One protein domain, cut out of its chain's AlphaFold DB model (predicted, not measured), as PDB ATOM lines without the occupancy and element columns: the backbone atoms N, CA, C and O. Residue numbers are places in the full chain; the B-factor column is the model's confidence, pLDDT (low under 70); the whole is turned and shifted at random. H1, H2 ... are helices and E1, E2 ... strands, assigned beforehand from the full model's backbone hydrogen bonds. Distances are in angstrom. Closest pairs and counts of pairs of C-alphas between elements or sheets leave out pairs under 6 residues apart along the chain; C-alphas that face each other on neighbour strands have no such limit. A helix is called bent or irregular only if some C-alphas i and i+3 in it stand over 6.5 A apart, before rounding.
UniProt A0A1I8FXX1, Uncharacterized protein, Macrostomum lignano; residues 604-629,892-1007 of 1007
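This is residues 604 to 629 and 892 to 1007 of the 1007 residues of an uncharacterized protein of Macrostomum lignano (UniProt A0A1I8FXX1). A strongly twisted sheet of five strands curls round one long helix, H4, which covers one face of it and kinks near its far end. The short helices H2, H3 and H5 lie round this body, while H1 at one end of the printed part and residues 1001 to 1007 at the other stick out from it. The printed part has 142 residues, with five named helices and five named strands in the order H1, H2, H3, E1, E2, E3, E4, H4, E5, H5; the class is mixed, helices and strands. The sheet runs E2, E1, E3, E4, E5 and is mixed, with E4 and E5 parallel and the other neighbours antiparallel. The whole is compact, with a radius of gyration of the C-alphas of 15.9 A and spans of 51 by 42 by 27 A.

In the sheet, E1, residues 899 to 904, and E3, residues 929 to 933, are antiparallel inner strands, with N 901 and O 931 2.8 A apart, within hydrogen-bond range. E2, residues 910 to 914, is an edge strand and forms a hairpin with E1, with N 902 and O 913 at 2.8 A. E4, residues 937 to 942, forms a hairpin with E3, with N 939 and O 932 at 2.8 A. E5, residues 976 to 981, is the other edge strand, parallel to E4 at 27 degrees between directions, with N 978 and O 938 at 2.8 A. Residues 615 to 616 pair in parallel with residues 910 to 911 of E2. H4, residues 948 to 973, is on the sheet in two layers, a helix on one face of a sheet; its closest C-alphas to E1 are those of Ala 954 and Ile 903, 6.7 A apart. E4, H4 and E5 form a strand-helix-strand unit, two parallel neighbour strands with a helix between, whose crossover is right-handed. H4 is irregular, with C-alphas 968 and 971 9.4 A apart, and has a kink of 85 degrees near residue 967. H2, residues 618 to 621, is on the same face as H4, at a height over the sheet of 7.2 A. H2 only just touches H4, with 3 pairs of C-alphas within 8 A; the closest are those of Phe 620 and Tyr 961, at 6.3 A, and H4 takes part with residues 961 to 964 alone. H5, residues 987 to 990, only grazes the sheet with residues 988 to 990; the C-alphas of Phe 989 and Tyr 939 are its closest to E4, 7.5 A apart. H3, residues 894 to 897, is only just not on the sheet, with 4 pairs of C-alphas within 10 A. H1, residues 604 to 611, is apart from H2 and from H4. Of the O i to N i+4 pairs, 3 of 4 in H1 and 19 of 22 in H4 are within hydrogen-bond range; H2, H3 and H5 are too short for such a pair.

H1 begins at C-alpha 604, (-48.105, -21.233, 42.945), and is 10.4 A long. E1 measures 16.5 A, E2 13.5 A, E3 13.1 A, E4 15.4 A and E5 16.7 A. H4 runs 28.4 A from C-alpha 948 at (-35.324, -35.536, 39.484) to C-alpha 973. H2, H3 and H5 have four residues each, and H5 ends at C-alpha 990, (-42.006, -52.033, 55.764).

The C-alphas of Gly 970 and Arg 1006 are the two farthest apart, at 54.1 A. Residues 604 to 612 and 1001 to 1007 stand free; the body without them spans 39 by 37 by 26 A. Residues 630 to 891 are not printed, and C-alphas 629 and 892 are 20.4 A apart across the cut. The link from E2 to E3 is long, with 14 residues. The mean pLDDT of the printed part is 77.6; 29 residues are under 70, among them 604 to 615 and 1000 to 1007.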
ATOM      1  N   MET A 604     -47.885 -20.073  43.807       39.84
ATOM      2  CA  MET A 604     -48.105 -21.233  42.945       39.84
ATOM      3  C   MET A 604     -49.287 -21.018  42.001       39.84
ATOM      4  O   MET A 604     -49.272 -21.563  40.904       39.84
ATOM      5  N   ARG A 605     -50.244 -20.144  42.348       44.09
ATOM      6  CA  ARG A 605     -51.328 -19.746  41.433       44.09
ATOM      7  C   ARG A 605     -50.777 -19.093  40.170       44.09
ATOM      8  O   ARG A 605     -51.206 -19.422  39.073       44.09
ATOM      9  N   THR A 606     -49.745 -18.263  40.310       44.69
ATOM     10  CA  THR A 606     -49.095 -17.580  39.184       44.69
ATOM     11  C   THR A 606     -48.246 -18.523  38.328       44.69
ATOM     12  O   THR A 606     -48.018 -18.235  37.157       44.69
ATOM     13  N   ILE A 607     -47.776 -19.643  38.887       41.50
ATOM     14  CA  ILE A 607     -47.060 -20.696  38.148       41.50
ATOM     15  C   ILE A 607     -48.068 -21.618  37.438       41.50
ATOM     16  O   ILE A 607     -47.904 -21.903  36.257       41.50
ATOM     17  N   MET A 608     -49.152 -22.007  38.118       41.44
ATOM     18  CA  MET A 608     -50.227 -22.864  37.593       41.44
ATOM     19  C   MET A 608     -51.011 -22.198  36.452       41.44
ATOM     20  O   MET A 608     -51.268 -22.836  35.434       41.44
ATOM     21  N   GLU A 609     -51.336 -20.906  36.576       46.69
ATOM     22  CA  GLU A 609     -52.023 -20.141  35.522       46.69
ATOM     23  C   GLU A 609     -51.128 -19.867  34.305       46.69
ATOM     24  O   GLU A 609     -51.630 -19.685  33.195       46.69
ATOM     25  N   ARG A 610     -49.802 -19.828  34.495       38.75
ATOM     26  CA  ARG A 610     -48.848 -19.399  33.464       38.75
ATOM     27  C   ARG A 610     -48.204 -20.556  32.695       38.75
ATOM     28  O   ARG A 610     -47.967 -20.384  31.504       38.75
ATOM     29  N   ASP A 611     -47.991 -21.711  33.333       40.84
ATOM     30  CA  ASP A 611     -47.372 -22.898  32.712       40.84
ATOM     31  C   ASP A 611     -48.402 -23.976  32.284       40.84
ATOM     32  O   ASP A 611     -48.009 -25.003  31.738       40.84
ATOM     33  N   LYS A 612     -49.717 -23.758  32.500       44.19
ATOM     34  CA  LYS A 612     -50.826 -24.672  32.116       44.19
ATOM     35  C   LYS A 612     -50.544 -26.159  32.412       44.19
ATOM     36  O   LYS A 612     -50.905 -27.039  31.633       44.19
ATOM     37  N   MET A 613     -49.881 -26.459  33.528       46.88
ATOM     38  CA  MET A 613     -49.511 -27.830  33.873       46.88
ATOM     39  C   MET A 613     -50.781 -28.629  34.189       46.88
ATOM     40  O   MET A 613     -51.424 -28.390  35.210       46.88
ATOM     41  N   ARG A 614     -51.167 -29.561  33.309       53.22
ATOM     42  CA  ARG A 614     -52.232 -30.523  33.620       53.22
ATOM     43  C   ARG A 614     -51.731 -31.380  34.789       53.22
ATOM     44  O   ARG A 614     -50.604 -31.869  34.766       53.22
ATOM     45  N   MET A 615     -52.523 -31.482  35.845       64.12
ATOM     46  CA  MET A 615     -52.257 -32.341  36.996       64.12
ATOM     47  C   MET A 615     -53.573 -33.017  37.346       64.12
ATOM     48  O   MET A 615     -54.589 -32.329  37.451       64.12
ATOM     49  N   ASP A 616     -53.544 -34.329  37.522       73.38
ATOM     50  CA  ASP A 616     -54.672 -35.074  38.063       73.38
ATOM     51  C   ASP A 616     -54.268 -35.637  39.421       73.38
ATOM     52  O   ASP A 616     -53.426 -36.529  39.526       73.38
ATOM     53  N   LEU A 617     -54.813 -35.023  40.465       79.31
ATOM     54  CA  LEU A 617     -54.626 -35.428  41.855       79.31
ATOM     55  C   LEU A 617     -55.973 -35.800  42.483       79.31
ATOM     56  O   LEU A 617     -56.109 -35.729  43.701       79.31
ATOM     57  N   THR A 618     -56.986 -36.124  41.674       80.88
ATOM     58  CA  THR A 618     -58.357 -36.370  42.148       80.88
ATOM     59  C   THR A 618     -58.380 -37.424  43.257       80.88
ATOM     60  O   THR A 618     -58.978 -37.200  44.312       80.88
ATOM     61  N   ASP A 619     -57.610 -38.493  43.080       83.94
ATOM     62  CA  ASP A 619     -57.493 -39.629  43.994       83.94
ATOM     63  C   ASP A 619     -56.974 -39.268  45.393       83.94
ATOM     64  O   ASP A 619     -57.420 -39.837  46.392       83.94
ATOM     65  N   PHE A 620     -56.112 -38.251  45.513       83.06
ATOM     66  CA  PHE A 620     -55.678 -37.739  46.822       83.06
ATOM     67  C   PHE A 620     -56.844 -37.227  47.659       83.06
ATOM     68  O   PHE A 620     -56.798 -37.253  48.891       83.06
ATOM     69  N   PHE A 621     -57.875 -36.722  46.987       79.62
ATOM     70  CA  PHE A 621     -59.016 -36.097  47.623       79.62
ATOM     71  C   PHE A 621     -60.191 -37.058  47.792       79.62
ATOM     72  O   PHE A 621     -61.138 -36.709  48.499       79.62
ATOM     73  N   LEU A 622     -60.141 -38.272  47.250       82.69
ATOM     74  CA  LEU A 622     -61.177 -39.260  47.524       82.69
ATOM     75  C   LEU A 622     -61.079 -39.758  48.980       82.69
ATOM     76  O   LEU A 622     -59.970 -39.890  49.521       82.69
ATOM     77  N   PRO A 623     -62.220 -39.964  49.666       77.44
ATOM     78  CA  PRO A 623     -62.227 -40.535  51.006       77.44
ATOM     79  C   PRO A 623     -61.708 -41.978  50.974       77.44
ATOM     80  O   PRO A 623     -61.849 -42.678  49.974       77.44
ATOM     81  N   ARG A 624     -61.104 -42.424  52.081       78.62
ATOM     82  CA  ARG A 624     -60.728 -43.834  52.248       78.62
ATOM     83  C   ARG A 624     -62.012 -44.682  52.254       78.62
ATOM     84  O   ARG A 624     -62.951 -44.286  52.949       78.62
ATOM     85  N   PRO A 625     -62.058 -45.827  51.553       74.69
ATOM     86  CA  PRO A 625     -63.170 -46.765  51.668       74.69
ATOM     87  C   PRO A 625     -63.390 -47.168  53.132       74.69
ATOM     88  O   PRO A 625     -62.433 -47.496  53.842       74.69
ATOM     89  N   THR A 626     -64.635 -47.112  53.605       72.81
ATOM     90  CA  THR A 626     -64.988 -47.533  54.965       72.81
ATOM     91  C   THR A 626     -65.047 -49.059  55.057       72.81
ATOM     92  O   THR A 626     -65.363 -49.710  54.061       72.81
ATOM     93  N   PRO A 627     -64.698 -49.649  56.213       67.94
ATOM     94  CA  PRO A 627     -64.914 -51.074  56.446       67.94
ATOM     95  C   PRO A 627     -66.415 -51.396  56.357       67.94
ATOM     96  O   PRO A 627     -67.214 -50.569  56.813       67.94
ATOM     97  N   PRO A 628     -66.810 -52.549  55.786       70.56
ATOM     98  CA  PRO A 628     -68.201 -52.987  55.826       70.56
ATOM     99  C   PRO A 628     -68.633 -53.233  57.278       70.56
ATOM    100  O   PRO A 628     -67.834 -53.645  58.124       70.56
ATOM    101  N   THR A 629     -69.899 -52.963  57.582       76.44
ATOM    102  CA  THR A 629     -70.492 -53.310  58.880       76.44
ATOM    103  C   THR A 629     -70.656 -54.828  59.020       76.44
ATOM    104  O   THR A 629     -70.604 -55.564  58.040       76.44
ATOM    105  N   VAL A 892     -50.379 -49.297  66.257       81.50
ATOM    106  CA  VAL A 892     -51.664 -49.887  65.823       81.50
ATOM    107  C   VAL A 892     -52.381 -48.989  64.810       81.50
ATOM    108  O   VAL A 892     -52.922 -49.472  63.819       81.50
ATOM    109  N   ASP A 893     -52.299 -47.671  64.996       80.69
ATOM    110  CA  ASP A 893     -53.082 -46.685  64.235       80.69
ATOM    111  C   ASP A 893     -52.749 -46.632  62.738       80.69
ATOM    112  O   ASP A 893     -53.565 -46.197  61.927       80.69
ATOM    113  N   PHE A 894     -51.556 -47.091  62.342       83.81
ATOM    114  CA  PHE A 894     -51.160 -47.063  60.935       83.81
ATOM    115  C   PHE A 894     -52.093 -47.902  60.067       83.81
ATOM    116  O   PHE A 894     -52.336 -47.553  58.919       83.81
ATOM    117  N   TYR A 895     -52.633 -48.992  60.612       78.81
ATOM    118  CA  TYR A 895     -53.396 -49.962  59.846       78.81
ATOM    119  C   TYR A 895     -54.745 -49.412  59.361       78.81
ATOM    120  O   TYR A 895     -55.167 -49.672  58.232       78.81
ATOM    121  N   SER A 896     -55.394 -48.588  60.186       78.44
ATOM    122  CA  SER A 896     -56.656 -47.923  59.852       78.44
ATOM    123  C   SER A 896     -56.463 -46.673  58.989       78.44
ATOM    124  O   SER A 896     -57.389 -46.276  58.285       78.44
ATOM    125  N   ALA A 897     -55.269 -46.076  58.992       81.06
ATOM    126  CA  ALA A 897     -54.960 -44.878  58.213       81.06
ATOM    127  C   ALA A 897     -54.230 -45.157  56.884       81.06
ATOM    128  O   ALA A 897     -54.200 -44.284  56.019       81.06
ATOM    129  N   CYS A 898     -53.652 -46.351  56.713       87.94
ATOM    130  CA  CYS A 898     -52.723 -46.645  55.625       87.94
ATOM    131  C   CYS A 898     -53.344 -46.470  54.231       87.94
ATOM    132  O   CYS A 898     -54.379 -47.079  53.941       87.94
ATOM    133  N   ARG A 899     -52.688 -45.691  53.363       89.44
ATOM    134  CA  ARG A 899     -53.012 -45.556  51.930       89.44
ATOM    135  C   ARG A 899     -51.742 -45.411  51.107       89.44
ATOM    136  O   ARG A 899     -50.831 -44.679  51.503       89.44
ATOM    137  N   LEU A 900     -51.702 -46.077  49.957       92.38
ATOM    138  CA  LEU A 900     -50.580 -46.013  49.028       92.38
ATOM    139  C   LEU A 900     -51.024 -45.370  47.716       92.38
ATOM    140  O   LEU A 900     -51.922 -45.865  47.050       92.38
ATOM    141  N   PHE A 901     -50.334 -44.313  47.307       93.44
ATOM    142  CA  PHE A 901     -50.547 -43.662  46.020       93.44
ATOM    143  C   PHE A 901     -49.332 -43.840  45.122       93.44
ATOM    144  O   PHE A 901     -48.187 -43.744  45.575       93.44
ATOM    145  N   LYS A 902     -49.575 -44.021  43.828       93.44
ATOM    146  CA  LYS A 902     -48.551 -44.044  42.787       93.44
ATOM    147  C   LYS A 902     -48.535 -42.702  42.064       93.44
ATOM    148  O   LYS A 902     -49.528 -42.309  41.468       93.44
ATOM    149  N   ILE A 903     -47.401 -42.009  42.071       89.81
ATOM    150  CA  ILE A 903     -47.206 -40.775  41.306       89.81
ATOM    151  C   ILE A 903     -46.402 -41.081  40.047       89.81
ATOM    152  O   ILE A 903     -45.250 -41.527  40.120       89.81
ATOM    153  N   THR A 904     -46.984 -40.764  38.891       83.31
ATOM    154  CA  THR A 904     -46.353 -40.959  37.583       83.31
ATOM    155  C   THR A 904     -46.486 -39.738  36.675       83.31
ATOM    156  O   THR A 904     -47.235 -38.796  36.940       83.31
ATOM    157  N   THR A 905     -45.717 -39.758  35.583       72.81
ATOM    158  CA  THR A 905     -45.838 -38.814  34.458       72.81
ATOM    159  C   THR A 905     -46.019 -39.536  33.122       72.81
ATOM    160  O   THR A 905     -45.740 -38.974  32.065       72.81
ATOM    161  N   GLU A 906     -46.426 -40.808  33.148       62.50
ATOM    162  CA  GLU A 906     -46.464 -41.662  31.954       62.50
ATOM    163  C   GLU A 906     -47.518 -41.211  30.934       62.50
ATOM    164  O   GLU A 906     -47.337 -41.415  29.732       62.50
ATOM    165  N   GLU A 907     -48.588 -40.561  31.386       58.41
ATOM    166  CA  GLU A 907     -49.641 -39.990  30.535       58.41
ATOM    167  C   GLU A 907     -49.291 -38.581  30.010       58.41
ATOM    168  O   GLU A 907     -50.112 -37.907  29.392       58.41
ATOM    169  N   GLY A 908     -48.055 -38.117  30.231       54.00
ATOM    170  CA  GLY A 908     -47.579 -36.799  29.798       54.00
ATOM    171  C   GLY A 908     -47.924 -35.653  30.753       54.00
ATOM    172  O   GLY A 908     -47.549 -34.515  30.491       54.00
ATOM    173  N   TYR A 909     -48.589 -35.937  31.870       64.75
ATOM    174  CA  TYR A 909     -48.919 -34.989  32.932       64.75
ATOM    175  C   TYR A 909     -48.736 -35.649  34.307       64.75
ATOM    176  O   TYR A 909     -48.616 -36.871  34.379       64.75
ATOM    177  N   LEU A 910     -48.656 -34.867  35.394       73.88
ATOM    178  CA  LEU A 910     -48.510 -35.457  36.732       73.88
ATOM    179  C   LEU A 910     -49.837 -36.089  37.148       73.88
ATOM    180  O   LEU A 910     -50.826 -35.369  37.304       73.88
ATOM    181  N   LYS A 911     -49.828 -37.400  37.359       83.00
ATOM    182  CA  LYS A 911     -50.984 -38.165  37.810       83.00
ATOM    183  C   LYS A 911     -50.662 -38.869  39.120       83.00
ATOM    184  O   LYS A 911     -49.550 -39.384  39.279       83.00
ATOM    185  N   ALA A 912     -51.612 -38.856  40.042       89.00
ATOM    186  CA  ALA A 912     -51.579 -39.670  41.244       89.00
ATOM    187  C   ALA A 912     -52.721 -40.687  41.204       89.00
ATOM    188  O   ALA A 912     -53.874 -40.273  41.178       89.00
ATOM    189  N   ASP A 913     -52.378 -41.973  41.215       89.75
ATOM    190  CA  ASP A 913     -53.335 -43.081  41.263       89.75
ATOM    191  C   ASP A 913     -53.388 -43.644  42.698       89.75
ATOM    192  O   ASP A 913     -52.335 -43.912  43.292       89.75
ATOM    193  N   ASP A 914     -54.580 -43.825  43.270       89.69
ATOM    194  CA  ASP A 914     -54.763 -44.527  44.551       89.69
ATOM    195  C   ASP A 914     -54.706 -46.048  44.348       89.69
ATOM    196  O   ASP A 914     -55.470 -46.617  43.571       89.69
ATOM    197  N   LEU A 915     -53.802 -46.719  45.065       87.19
ATOM    198  CA  LEU A 915     -53.705 -48.182  45.087       87.19
ATOM    199  C   LEU A 915     -54.543 -48.807  46.212       87.19
ATOM    200  O   LEU A 915     -54.525 -50.021  46.399       87.19
ATOM    201  N   GLY A 916     -55.278 -47.988  46.962       80.12
ATOM    202  CA  GLY A 916     -56.211 -48.411  47.989       80.12
ATOM    203  C   GLY A 916     -55.547 -48.729  49.328       80.12
ATOM    204  O   GLY A 916     -54.515 -48.172  49.718       80.12
ATOM    205  N   VAL A 917     -56.212 -49.610  50.076       77.62
ATOM    206  CA  VAL A 917     -55.878 -49.986  51.464       77.62
ATOM    207  C   VAL A 917     -55.137 -51.320  51.565       77.62
ATOM    208  O   VAL A 917     -54.590 -51.650  52.619       77.62
ATOM    209  N   ASP A 918     -55.125 -52.078  50.471       79.06
ATOM    210  CA  ASP A 918     -54.524 -53.398  50.373       79.06
ATOM    211  C   ASP A 918     -53.557 -53.421  49.194       79.06
ATOM    212  O   ASP A 918     -53.958 -53.374  48.035       79.06
ATOM    213  N   PHE A 919     -52.264 -53.403  49.500       87.31
ATOM    214  CA  PHE A 919     -51.214 -53.259  48.503       87.31
ATOM    215  C   PHE A 919     -50.007 -54.126  48.850       87.31
ATOM    216  O   PHE A 919     -49.628 -54.310  50.012       87.31
ATOM    217  N   ALA A 920     -49.370 -54.631  47.799       86.75
ATOM    218  CA  ALA A 920     -48.219 -55.512  47.874       86.75
ATOM    219  C   ALA A 920     -46.898 -54.754  47.709       86.75
ATOM    220  O   ALA A 920     -46.840 -53.662  47.144       86.75
ATOM    221  N   GLN A 921     -45.789 -55.370  48.128       88.44
ATOM    222  CA  GLN A 921     -44.451 -54.823  47.861       88.44
ATOM    223  C   GLN A 921     -44.155 -54.716  46.350       88.44
ATOM    224  O   GLN A 921     -43.387 -53.846  45.946       88.44
ATOM    225  N   SER A 922     -44.777 -55.552  45.508       83.44
ATOM    226  CA  SER A 922     -44.684 -55.481  44.039       83.44
ATOM    227  C   SER A 922     -45.237 -54.182  43.450       83.44
ATOM    228  O   SER A 922     -44.813 -53.790  42.364       83.44
ATOM    229  N   ALA A 923     -46.111 -53.474  44.174       86.81
ATOM    230  CA  ALA A 923     -46.607 -52.162  43.767       86.81
ATOM    231  C   ALA A 923     -45.503 -51.086  43.744       86.81
ATOM    232  O   ALA A 923     -45.643 -50.058  43.077       86.81
ATOM    233  N   LEU A 924     -44.389 -51.312  44.454       89.56
ATOM    234  CA  LEU A 924     -43.234 -50.418  44.459       89.56
ATOM    235  C   LEU A 924     -42.435 -50.580  43.159       89.56
ATOM    236  O   LEU A 924     -41.671 -51.530  42.981       89.56
ATOM    237  N   THR A 925     -42.602 -49.629  42.241       86.00
ATOM    238  CA  THR A 925     -41.998 -49.680  40.901       86.00
ATOM    239  C   THR A 925     -40.835 -48.703  40.759       86.00
ATOM    240  O   THR A 925     -40.930 -47.536  41.129       86.00
ATOM    241  N   ASP A 926     -39.727 -49.154  40.162       84.62
ATOM    242  CA  ASP A 926     -38.513 -48.335  40.020       84.62
ATOM    243  C   ASP A 926     -38.711 -47.085  39.141       84.62
ATOM    244  O   ASP A 926     -37.905 -46.160  39.225       84.62
ATOM    245  N   SER A 927     -39.751 -47.041  38.303       81.56
ATOM    246  CA  SER A 927     -40.080 -45.918  37.413       81.56
ATOM    247  C   SER A 927     -41.008 -44.862  38.031       81.56
ATOM    248  O   SER A 927     -41.217 -43.820  37.408       81.56
ATOM    249  N   ALA A 928     -41.542 -45.088  39.236       88.00
ATOM    250  CA  ALA A 928     -42.518 -44.206  39.878       88.00
ATOM    251  C   ALA A 928     -42.085 -43.756  41.284       88.00
ATOM    252  O   ALA A 928     -41.131 -44.272  41.872       88.00
ATOM    253  N   ILE A 929     -42.800 -42.767  41.826       92.38
ATOM    254  CA  ILE A 929     -42.690 -42.371  43.238       92.38
ATOM    255  C   ILE A 929     -43.952 -42.812  43.943       92.38
ATOM    256  O   ILE A 929     -45.047 -42.516  43.472       92.38
ATOM    257  N   MET A 930     -43.796 -43.470  45.083       94.56
ATOM    258  CA  MET A 930     -44.927 -43.911  45.885       94.56
ATOM    259  C   MET A 930     -45.087 -42.988  47.087       94.56
ATOM    260  O   MET A 930     -44.103 -42.659  47.754       94.56
ATOM    261  N   LEU A 931     -46.317 -42.565  47.361       94.38
ATOM    262  CA  LEU A 931     -46.683 -41.873  48.591       94.38
ATOM    263  C   LEU A 931     -47.426 -42.835  49.501       94.38
ATOM    264  O   LEU A 931     -48.518 -43.271  49.162       94.38
ATOM    265  N   LEU A 932     -46.846 -43.135  50.655       94.19
ATOM    266  CA  LEU A 932     -47.471 -43.964  51.677       94.19
ATOM    267  C   LEU A 932     -47.857 -43.078  52.862       94.19
ATOM    268  O   LEU A 932     -46.972 -42.599  53.577       94.19
ATOM    269  N   ASP A 933     -49.152 -42.846  53.071       91.94
ATOM    270  CA  ASP A 933     -49.645 -42.234  54.310       91.94
ATOM    271  C   ASP A 933     -49.848 -43.330  55.353       91.94
ATOM    272  O   ASP A 933     -50.606 -44.262  55.113       91.94
ATOM    273  N   THR A 934     -49.178 -43.224  56.499       89.44
ATOM    274  CA  THR A 934     -49.303 -44.152  57.633       89.44
ATOM    275  C   THR A 934     -50.174 -43.598  58.762       89.44
ATOM    276  O   THR A 934     -50.160 -44.138  59.864       89.44
ATOM    277  N   GLY A 935     -50.852 -42.461  58.576       86.81
ATOM    278  CA  GLY A 935     -51.611 -41.781  59.637       86.81
ATOM    279  C   GLY A 935     -50.759 -40.890  60.547       86.81
ATOM    280  O   GLY A 935     -51.240 -39.894  61.086       86.81
ATOM    281  N   VAL A 936     -49.458 -41.181  60.665       87.12
ATOM    282  CA  VAL A 936     -48.494 -40.386  61.453       87.12
ATOM    283  C   VAL A 936     -47.386 -39.809  60.577       87.12
ATOM    284  O   VAL A 936     -46.886 -38.706  60.832       87.12
ATOM    285  N   LYS A 937     -46.973 -40.542  59.540       90.94
ATOM    286  CA  LYS A 937     -45.950 -40.118  58.586       90.94
ATOM    287  C   LYS A 937     -46.450 -40.286  57.158       90.94
ATOM    288  O   LYS A 937     -47.098 -41.270  56.838       90.94
ATOM    289  N   LEU A 938     -46.071 -39.348  56.300       93.44
ATOM    290  CA  LEU A 938     -46.223 -39.474  54.856       93.44
ATOM    291  C   LEU A 938     -44.853 -39.791  54.262       93.44
ATOM    292  O   LEU A 938     -43.974 -38.926  54.237       93.44
ATOM    293  N   TYR A 939     -44.661 -41.026  53.814       94.81
ATOM    294  CA  TYR A 939     -43.425 -41.482  53.194       94.81
ATOM    295  C   TYR A 939     -43.439 -41.233  51.688       94.81
ATOM    296  O   TYR A 939     -44.344 -41.687  50.995       94.81
ATOM    297  N   LEU A 940     -42.399 -40.575  51.173       94.25
ATOM    298  CA  LEU A 940     -42.048 -40.641  49.754       94.25
ATOM    299  C   LEU A 940     -41.066 -41.789  49.549       94.25
ATOM    300  O   LEU A 940     -39.900 -41.677  49.934       94.25
ATOM    301  N   TRP A 941     -41.522 -42.863  48.915       94.81
ATOM    302  CA  TRP A 941     -40.644 -43.912  48.416       94.81
ATOM    303  C   TRP A 941     -40.216 -43.578  46.986       94.81
ATOM    304  O   TRP A 941     -41.054 -43.412  46.097       94.81
ATOM    305  N   ILE A 942     -38.911 -43.427  46.768       89.88
ATOM    306  CA  ILE A 942     -38.351 -42.972  45.489       89.88
ATOM    307  C   ILE A 942     -37.757 -44.168  44.743       89.88
ATOM    308  O   ILE A 942     -36.746 -44.728  45.176       89.88
ATOM    309  N   GLY A 943     -38.352 -44.521  43.600       85.06
ATOM    310  CA  GLY A 943     -37.813 -45.539  42.702       85.06
ATOM    311  C   GLY A 943     -36.430 -45.176  42.142       85.06
ATOM    312  O   GLY A 943     -36.035 -44.009  42.062       85.06
ATOM    313  N   THR A 944     -35.670 -46.186  41.723       84.00
ATOM    314  CA  THR A 944     -34.277 -46.011  41.267       84.00
ATOM    315  C   THR A 944     -34.152 -45.390  39.872       84.00
ATOM    316  O   THR A 944     -33.142 -44.756  39.579       84.00
ATOM    317  N   LYS A 945     -35.173 -45.526  39.016       79.50
ATOM    318  CA  LYS A 945     -35.197 -45.055  37.617       79.50
ATOM    319  C   LYS A 945     -35.987 -43.752  37.443       79.50
ATOM    320  O   LYS A 945     -36.370 -43.390  36.332       79.50
ATOM    321  N   VAL A 946     -36.256 -43.047  38.538       77.56
ATOM    322  CA  VAL A 946     -37.134 -41.875  38.551       77.56
ATOM    323  C   VAL A 946     -36.356 -40.588  38.276       77.56
ATOM    324  O   VAL A 946     -35.318 -40.328  38.890       77.56
ATOM    325  N   SER A 947     -36.891 -39.729  37.403       75.31
ATOM    326  CA  SER A 947     -36.305 -38.415  37.108       75.31
ATOM    327  C   SER A 947     -36.346 -37.454  38.309       75.31
ATOM    328  O   SER A 947     -37.294 -37.448  39.098       75.31
ATOM    329  N   ASP A 948     -35.358 -36.560  38.422       71.12
ATOM    330  CA  ASP A 948     -35.324 -35.536  39.484       71.12
ATOM    331  C   ASP A 948     -36.489 -34.539  39.410       71.12
ATOM    332  O   ASP A 948     -36.886 -33.942  40.415       71.12
ATOM    333  N   VAL A 949     -37.067 -34.375  38.220       62.72
ATOM    334  CA  VAL A 949     -38.284 -33.590  38.003       62.72
ATOM    335  C   VAL A 949     -39.454 -34.222  38.745       62.72
ATOM    336  O   VAL A 949     -40.125 -33.542  39.523       62.72
ATOM    337  N   LEU A 950     -39.671 -35.525  38.548       78.50
ATOM    338  CA  LEU A 950     -40.752 -36.250  39.203       78.50
ATOM    339  C   LEU A 950     -40.572 -36.239  40.729       78.50
ATOM    340  O   LEU A 950     -41.543 -36.001  41.437       78.50
ATOM    341  N   LYS A 951     -39.334 -36.327  41.243       81.31
ATOM    342  CA  LYS A 951     -39.036 -36.164  42.685       81.31
ATOM    343  C   LYS A 951     -39.522 -34.825  43.244       81.31
ATOM    344  O   LYS A 951     -40.156 -34.785  44.298       81.31
ATOM    345  N   LYS A 952     -39.266 -33.718  42.540       73.69
ATOM    346  CA  LYS A 952     -39.707 -32.378  42.971       73.69
ATOM    347  C   LYS A 952     -41.220 -32.205  42.881       73.69
ATOM    348  O   LYS A 952     -41.809 -31.620  43.787       73.69
ATOM    349  N   LEU A 953     -41.838 -32.696  41.809       74.12
ATOM    350  CA  LEU A 953     -43.289 -32.632  41.629       74.12
ATOM    351  C   LEU A 953     -44.012 -33.472  42.678       74.12
ATOM    352  O   LEU A 953     -44.940 -32.974  43.308       74.12
ATOM    353  N   ALA A 954     -43.529 -34.684  42.943       85.06
ATOM    354  CA  ALA A 954     -44.063 -35.542  43.990       85.06
ATOM    355  C   ALA A 954     -43.946 -34.898  45.374       85.06
ATOM    356  O   ALA A 954     -44.884 -34.974  46.157       85.06
ATOM    357  N   LEU A 955     -42.855 -34.180  45.664       84.06
ATOM    358  CA  LEU A 955     -42.726 -33.427  46.914       84.06
ATOM    359  C   LEU A 955     -43.772 -32.304  47.043       84.06
ATOM    360  O   LEU A 955     -44.245 -32.032  48.145       84.06
ATOM    361  N   GLN A 956     -44.134 -31.630  45.948       77.94
ATOM    362  CA  GLN A 956     -45.206 -30.625  45.969       77.94
ATOM    363  C   GLN A 956     -46.585 -31.276  46.088       77.94
ATOM    364  O   GLN A 956     -47.400 -30.820  46.885       77.94
ATOM    365  N   ALA A 957     -46.817 -32.372  45.366       83.06
ATOM    366  CA  ALA A 957     -48.033 -33.171  45.464       83.06
ATOM    367  C   ALA A 957     -48.239 -33.680  46.904       83.06
ATOM    368  O   ALA A 957     -49.317 -33.522  47.467       83.06
ATOM    369  N   ALA A 958     -47.172 -34.154  47.554       87.62
ATOM    370  CA  ALA A 958     -47.171 -34.548  48.958       87.62
ATOM    371  C   ALA A 958     -47.549 -33.392  49.892       87.62
ATOM    372  O   ALA A 958     -48.340 -33.570  50.809       87.62
ATOM    373  N   LYS A 959     -47.033 -32.176  49.660       83.12
ATOM    374  CA  LYS A 959     -47.420 -30.996  50.455       83.12
ATOM    375  C   LYS A 959     -48.896 -30.641  50.288       83.12
ATOM    376  O   LYS A 959     -49.530 -30.278  51.272       83.12
ATOM    377  N   LEU A 960     -49.434 -30.742  49.072       79.88
ATOM    378  CA  LEU A 960     -50.862 -30.532  48.815       79.88
ATOM    379  C   LEU A 960     -51.713 -31.586  49.528       79.88
ATOM    380  O   LEU A 960     -52.692 -31.228  50.177       79.88
ATOM    381  N   TYR A 961     -51.294 -32.851  49.477       85.62
ATOM    382  CA  TYR A 961     -51.922 -33.934  50.226       85.62
ATOM    383  C   TYR A 961     -51.931 -33.643  51.734       85.62
ATOM    384  O   TYR A 961     -52.987 -33.663  52.358       85.62
ATOM    385  N   LEU A 962     -50.786 -33.259  52.312       86.38
ATOM    386  CA  LEU A 962     -50.677 -32.897  53.731       86.38
ATOM    387  C   LEU A 962     -51.596 -31.737  54.130       86.38
ATOM    388  O   LEU A 962     -52.192 -31.769  55.205       86.38
ATOM    389  N   LEU A 963     -51.708 -30.707  53.285       80.94
ATOM    390  CA  LEU A 963     -52.626 -29.590  53.526       80.94
ATOM    391  C   LEU A 963     -54.082 -30.064  53.526       80.94
ATOM    392  O   LEU A 963     -54.830 -29.715  54.432       80.94
ATOM    393  N   ALA A 964     -54.459 -30.900  52.560       81.44
ATOM    394  CA  ALA A 964     -55.814 -31.421  52.446       81.44
ATOM    395  C   ALA A 964     -56.199 -32.346  53.608       81.44
ATOM    396  O   ALA A 964     -57.310 -32.247  54.125       81.44
ATOM    397  N   VAL A 965     -55.282 -33.211  54.052       82.94
ATOM    398  CA  VAL A 965     -55.483 -34.062  55.235       82.94
ATOM    399  C   VAL A 965     -55.642 -33.204  56.488       82.94
ATOM    400  O   VAL A 965     -56.574 -33.417  57.258       82.94
ATOM    401  N   ARG A 966     -54.803 -32.175  56.665       82.94
ATOM    402  CA  ARG A 966     -54.914 -31.245  57.797       82.94
ATOM    403  C   ARG A 966     -56.246 -30.492  57.808       82.94
ATOM    404  O   ARG A 966     -56.810 -30.287  58.878       82.94
ATOM    405  N   ASP A 967     -56.753 -30.093  56.645       79.94
ATOM    406  CA  ASP A 967     -58.040 -29.399  56.548       79.94
ATOM    407  C   ASP A 967     -59.227 -30.330  56.870       79.94
ATOM    408  O   ASP A 967     -60.232 -29.867  57.405       79.94
ATOM    409  N   ARG A 968     -59.110 -31.642  56.603       80.62
ATOM    410  CA  ARG A 968     -60.139 -32.656  56.917       80.62
ATOM    411  C   ARG A 968     -60.110 -33.130  58.370       80.62
ATOM    412  O   ARG A 968     -61.158 -33.249  58.991       80.62
ATOM    413  N   GLU A 969     -58.923 -33.421  58.895       80.19
ATOM    414  CA  GLU A 969     -58.721 -34.079  60.197       80.19
ATOM    415  C   GLU A 969     -58.265 -33.107  61.309       80.19
ATOM    416  O   GLU A 969     -58.060 -33.500  62.459       80.19
ATOM    417  N   GLY A 970     -58.077 -31.821  60.997       77.31
ATOM    418  CA  GLY A 970     -57.639 -30.804  61.954       77.31
ATOM    419  C   GLY A 970     -56.248 -31.090  62.538       77.31
ATOM    420  O   GLY A 970     -55.330 -31.516  61.838       77.31
ATOM    421  N   ALA A 971     -56.070 -30.856  63.845       66.69
ATOM    422  CA  ALA A 971     -54.793 -31.091  64.533       66.69
ATOM    423  C   ALA A 971     -54.361 -32.573  64.521       66.69
ATOM    424  O   ALA A 971     -53.160 -32.854  64.482       66.69
ATOM    425  N   SER A 972     -55.326 -33.503  64.479       64.25
ATOM    426  CA  SER A 972     -55.101 -34.951  64.362       64.25
ATOM    427  C   SER A 972     -54.552 -35.363  62.986       64.25
ATOM    428  O   SER A 972     -53.928 -36.412  62.864       64.25
ATOM    429  N   GLY A 973     -54.721 -34.511  61.966       67.56
ATOM    430  CA  GLY A 973     -54.266 -34.721  60.585       67.56
ATOM    431  C   GLY A 973     -52.797 -34.395  60.312       67.56
ATOM    432  O   GLY A 973     -52.361 -34.382  59.160       67.56
ATOM    433  N   THR A 974     -52.015 -34.049  61.337       80.38
ATOM    434  CA  THR A 974     -50.636 -33.587  61.135       80.38
ATOM    435  C   THR A 974     -49.699 -34.771  60.891       80.38
ATOM    436  O   THR A 974     -49.202 -35.381  61.836       80.38
ATOM    437  N   ARG A 975     -49.400 -35.077  59.623       88.06
ATOM    438  CA  ARG A 975     -48.381 -36.083  59.271       88.06
ATOM    439  C   ARG A 975     -46.981 -35.471  59.208       88.06
ATOM    440  O   ARG A 975     -46.791 -34.349  58.732       88.06
ATOM    441  N   ARG A 976     -45.965 -36.235  59.617       89.19
ATOM    442  CA  ARG A 976     -44.547 -35.896  59.399       89.19
ATOM    443  C   ARG A 976     -44.078 -36.425  58.045       89.19
ATOM    444  O   ARG A 976     -44.310 -37.584  57.723       89.19
ATOM    445  N   LEU A 977     -43.385 -35.605  57.263       90.00
ATOM    446  CA  LEU A 977     -42.832 -36.051  55.985       90.00
ATOM    447  C   LEU A 977     -41.612 -36.959  56.216       90.00
ATOM    448  O   LEU A 977     -40.690 -36.580  56.940       90.00
ATOM    449  N   GLY A 978     -41.607 -38.136  55.596       88.88
ATOM    450  CA  GLY A 978     -40.502 -39.094  55.605       88.88
ATOM    451  C   GLY A 978     -40.059 -39.451  54.186       88.88
ATOM    452  O   GLY A 978     -40.810 -39.284  53.227       88.88
ATOM    453  N   ALA A 979     -38.836 -39.955  54.048       89.06
ATOM    454  CA  ALA A 979     -38.327 -40.502  52.794       89.06
ATOM    455  C   ALA A 979     -37.947 -41.970  53.001       89.06
ATOM    456  O   ALA A 979     -37.399 -42.323  54.045       89.06
ATOM    457  N   ALA A 980     -38.243 -42.803  52.009       91.31
ATOM    458  CA  ALA A 980     -37.841 -44.199  51.953       91.31
ATOM    459  C   ALA A 980     -37.134 -44.461  50.616       91.31
ATOM    460  O   ALA A 980     -37.513 -43.921  49.575       91.31
ATOM    461  N   GLN A 981     -36.083 -45.273  50.647       85.38
ATOM    462  CA  GLN A 981     -35.324 -45.644  49.458       85.38
ATOM    463  C   GLN A 981     -35.254 -47.162  49.361       85.38
ATOM    464  O   GLN A 981     -35.138 -47.839  50.382       85.38
ATOM    465  N   LYS A 982     -35.301 -47.679  48.131       86.00
ATOM    466  CA  LYS A 982     -35.190 -49.110  47.845       86.00
ATOM    467  C   LYS A 982     -33.972 -49.739  48.527       86.00
ATOM    468  O   LYS A 982     -32.846 -49.324  48.264       86.00
ATOM    469  N   GLY A 983     -34.199 -50.752  49.361       84.00
ATOM    470  CA  GLY A 983     -33.158 -51.471  50.106       84.00
ATOM    471  C   GLY A 983     -32.709 -50.780  51.397       84.00
ATOM    472  O   GLY A 983     -31.807 -51.266  52.074       84.00
ATOM    473  N   SER A 984     -33.297 -49.639  51.748       88.38
ATOM    474  CA  SER A 984     -33.035 -48.900  52.989       88.38
ATOM    475  C   SER A 984     -34.336 -48.339  53.571       88.38
ATOM    476  O   SER A 984     -34.371 -47.239  54.124       88.38
ATOM    477  N   GLU A 985     -35.434 -49.076  53.405       92.38
ATOM    478  CA  GLU A 985     -36.734 -48.712  53.950       92.38
ATOM    479  C   GLU A 985     -36.775 -48.884  55.480       92.38
ATOM    480  O   GLU A 985     -36.316 -49.904  56.001       92.38
ATOM    481  N   PRO A 986     -37.327 -47.908  56.226       91.00
ATOM    482  CA  PRO A 986     -37.404 -48.002  57.678       91.00
ATOM    483  C   PRO A 986     -38.463 -49.030  58.132       91.00
ATOM    484  O   PRO A 986     -39.427 -49.275  57.405       91.00
ATOM    485  N   PRO A 987     -38.352 -49.596  59.351       86.94
ATOM    486  CA  PRO A 987     -39.280 -50.628  59.834       86.94
ATOM    487  C   PRO A 987     -40.759 -50.206  59.870       86.94
ATOM    488  O   PRO A 987     -41.648 -51.011  59.615       86.94
ATOM    489  N   ASP A 988     -41.036 -48.931  60.152       88.62
ATOM    490  CA  ASP A 988     -42.399 -48.383  60.162       88.62
ATOM    491  C   ASP A 988     -42.978 -48.167  58.750       88.62
ATOM    492  O   ASP A 988     -44.188 -48.026  58.599       88.62
ATOM    493  N   PHE A 989     -42.137 -48.182  57.711       91.81
ATOM    494  CA  PHE A 989     -42.570 -48.269  56.317       91.81
ATOM    495  C   PHE A 989     -42.839 -49.722  55.926       91.81
ATOM    496  O   PHE A 989     -43.895 -50.025  55.379       91.81
ATOM    497  N   THR A 990     -41.909 -50.637  56.218       90.81
ATOM    498  CA  THR A 990     -42.006 -52.033  55.764       90.81
ATOM    499  C   THR A 990     -43.179 -52.781  56.397       90.81
ATOM    500  O   THR A 990     -43.811 -53.574  55.707       90.81
ATOM    501  N   VAL A 991     -43.549 -52.472  57.649       89.12
ATOM    502  CA  VAL A 991     -44.712 -53.072  58.338       89.12
ATOM    503  C   VAL A 991     -46.054 -52.768  57.655       89.12
ATOM    504  O   VAL A 991     -47.021 -53.514  57.814       89.12
ATOM    505  N   CYS A 992     -46.127 -51.697  56.856       89.56
ATOM    506  CA  CYS A 992     -47.329 -51.350  56.095       89.56
ATOM    507  C   CYS A 992     -47.615 -52.349  54.966       89.56
ATOM    508  O   CYS A 992     -48.760 -52.471  54.527       89.56
ATOM    509  N   PHE A 993     -46.605 -53.103  54.535       90.19
ATOM    510  CA  PHE A 993     -46.695 -54.131  53.509       90.19
ATOM    511  C   PHE A 993     -46.707 -55.502  54.178       90.19
ATOM    512  O   PHE A 993     -45.876 -55.813  55.031       90.19
ATOM    513  N   HIS A 994     -47.654 -56.349  53.794       87.06
ATOM    514  CA  HIS A 994     -47.729 -57.699  54.345       87.06
ATOM    515  C   HIS A 994     -46.518 -58.514  53.872       87.06
ATOM    516  O   HIS A 994     -46.110 -58.380  52.722       87.06
ATOM    517  N   ALA A 995     -45.919 -59.326  54.745       84.56
ATOM    518  CA  ALA A 995     -44.805 -60.216  54.405       84.56
ATOM    519  C   ALA A 995     -43.687 -59.543  53.580       84.56
ATOM    520  O   ALA A 995     -43.263 -60.048  52.535       84.56
ATOM    521  N   TRP A 996     -43.222 -58.376  54.044       88.50
ATOM    522  CA  TRP A 996     -42.093 -57.684  53.429       88.50
ATOM    523  C   TRP A 996     -40.884 -58.618  53.303       88.50
ATOM    524  O   TRP A 996     -40.533 -59.354  54.226       88.50
ATOM    525  N   GLY A 997     -40.237 -58.580  52.143       85.06
ATOM    526  CA  GLY A 997     -39.101 -59.435  51.827       85.06
ATOM    527  C   GLY A 997     -38.061 -58.703  50.996       85.06
ATOM    528  O   GLY A 997     -38.189 -57.512  50.708       85.06
ATOM    529  N   GLU A 998     -37.031 -59.429  50.576       83.31
ATOM    530  CA  GLU A 998     -36.018 -58.873  49.684       83.31
ATOM    531  C   GLU A 998     -36.649 -58.437  48.354       83.31
ATOM    532  O   GLU A 998     -37.569 -59.075  47.822       83.31
ATOM    533  N   HIS A 999     -36.158 -57.316  47.824       80.94
ATOM    534  CA  HIS A 999     -36.515 -56.862  46.485       80.94
ATOM    535  C   HIS A 999     -36.000 -57.881  45.466       80.94
ATOM    536  O   HIS A 999     -34.840 -58.286  45.536       80.94
ATOM    537  N   LYS A1000     -36.833 -58.275  44.493       68.12
ATOM    538  CA  LYS A1000     -36.371 -59.139  43.400       68.12
ATOM    539  C   LYS A1000     -35.225 -58.434  42.668       68.12
ATOM    540  O   LYS A1000     -35.410 -57.345  42.124       68.12
ATOM    541  N   ALA A1001     -34.046 -59.052  42.648       57.84
ATOM    542  CA  ALA A1001     -32.976 -58.620  41.762       57.84
ATOM    543  C   ALA A1001     -33.442 -58.841  40.319       57.84
ATOM    544  O   ALA A1001     -33.847 -59.951  39.966       57.84
ATOM    545  N   VAL A1002     -33.397 -57.795  39.488       51.16
ATOM    546  CA  VAL A1002     -33.525 -57.961  38.037       51.16
ATOM    547  C   VAL A1002     -32.265 -58.684  37.603       51.16
ATOM    548  O   VAL A1002     -31.211 -58.078  37.429       51.16
ATOM    549  N   LYS A1003     -32.351 -60.006  37.540       39.59
ATOM    550  CA  LYS A1003     -31.308 -60.790  36.918       39.59
ATOM    551  C   LYS A1003     -31.371 -60.489  35.430       39.59
ATOM    552  O   LYS A1003     -32.447 -60.564  34.836       39.59
ATOM    553  N   ASP A1004     -30.242 -60.071  34.876       34.41
ATOM    554  CA  ASP A1004     -30.094 -59.899  33.436       34.41
ATOM    555  C   ASP A1004     -30.492 -61.216  32.740       34.41
ATOM    556  O   ASP A1004     -30.496 -62.272  33.373       34.41
ATOM    557  N   TRP A1005     -30.814 -61.209  31.449       35.47
ATOM    558  CA  TRP A1005     -31.263 -62.411  30.712       35.47
ATOM    559  C   TRP A1005     -30.270 -63.596  30.762       35.47
ATOM    560  O   TRP A1005     -30.602 -64.712  30.366       35.47
ATOM    561  N   ARG A1006     -29.059 -63.365  31.283       28.27
ATOM    562  CA  ARG A1006     -28.020 -64.361  31.579       28.27
ATOM    563  C   ARG A1006     -28.186 -65.088  32.926       28.27
ATOM    564  O   ARG A1006     -27.434 -66.028  33.178       28.27
ATOM    565  N   GLY A1007     -29.191 -64.725  33.724       29.58
ATOM    566  CA  GLY A1007     -29.694 -65.487  34.872       29.58
ATOM    567  C   GLY A1007     -29.158 -65.129  36.244       29.58
ATOM    568  O   GLY A1007     -28.302 -64.235  36.407       29.58
TER     569      GLY A1007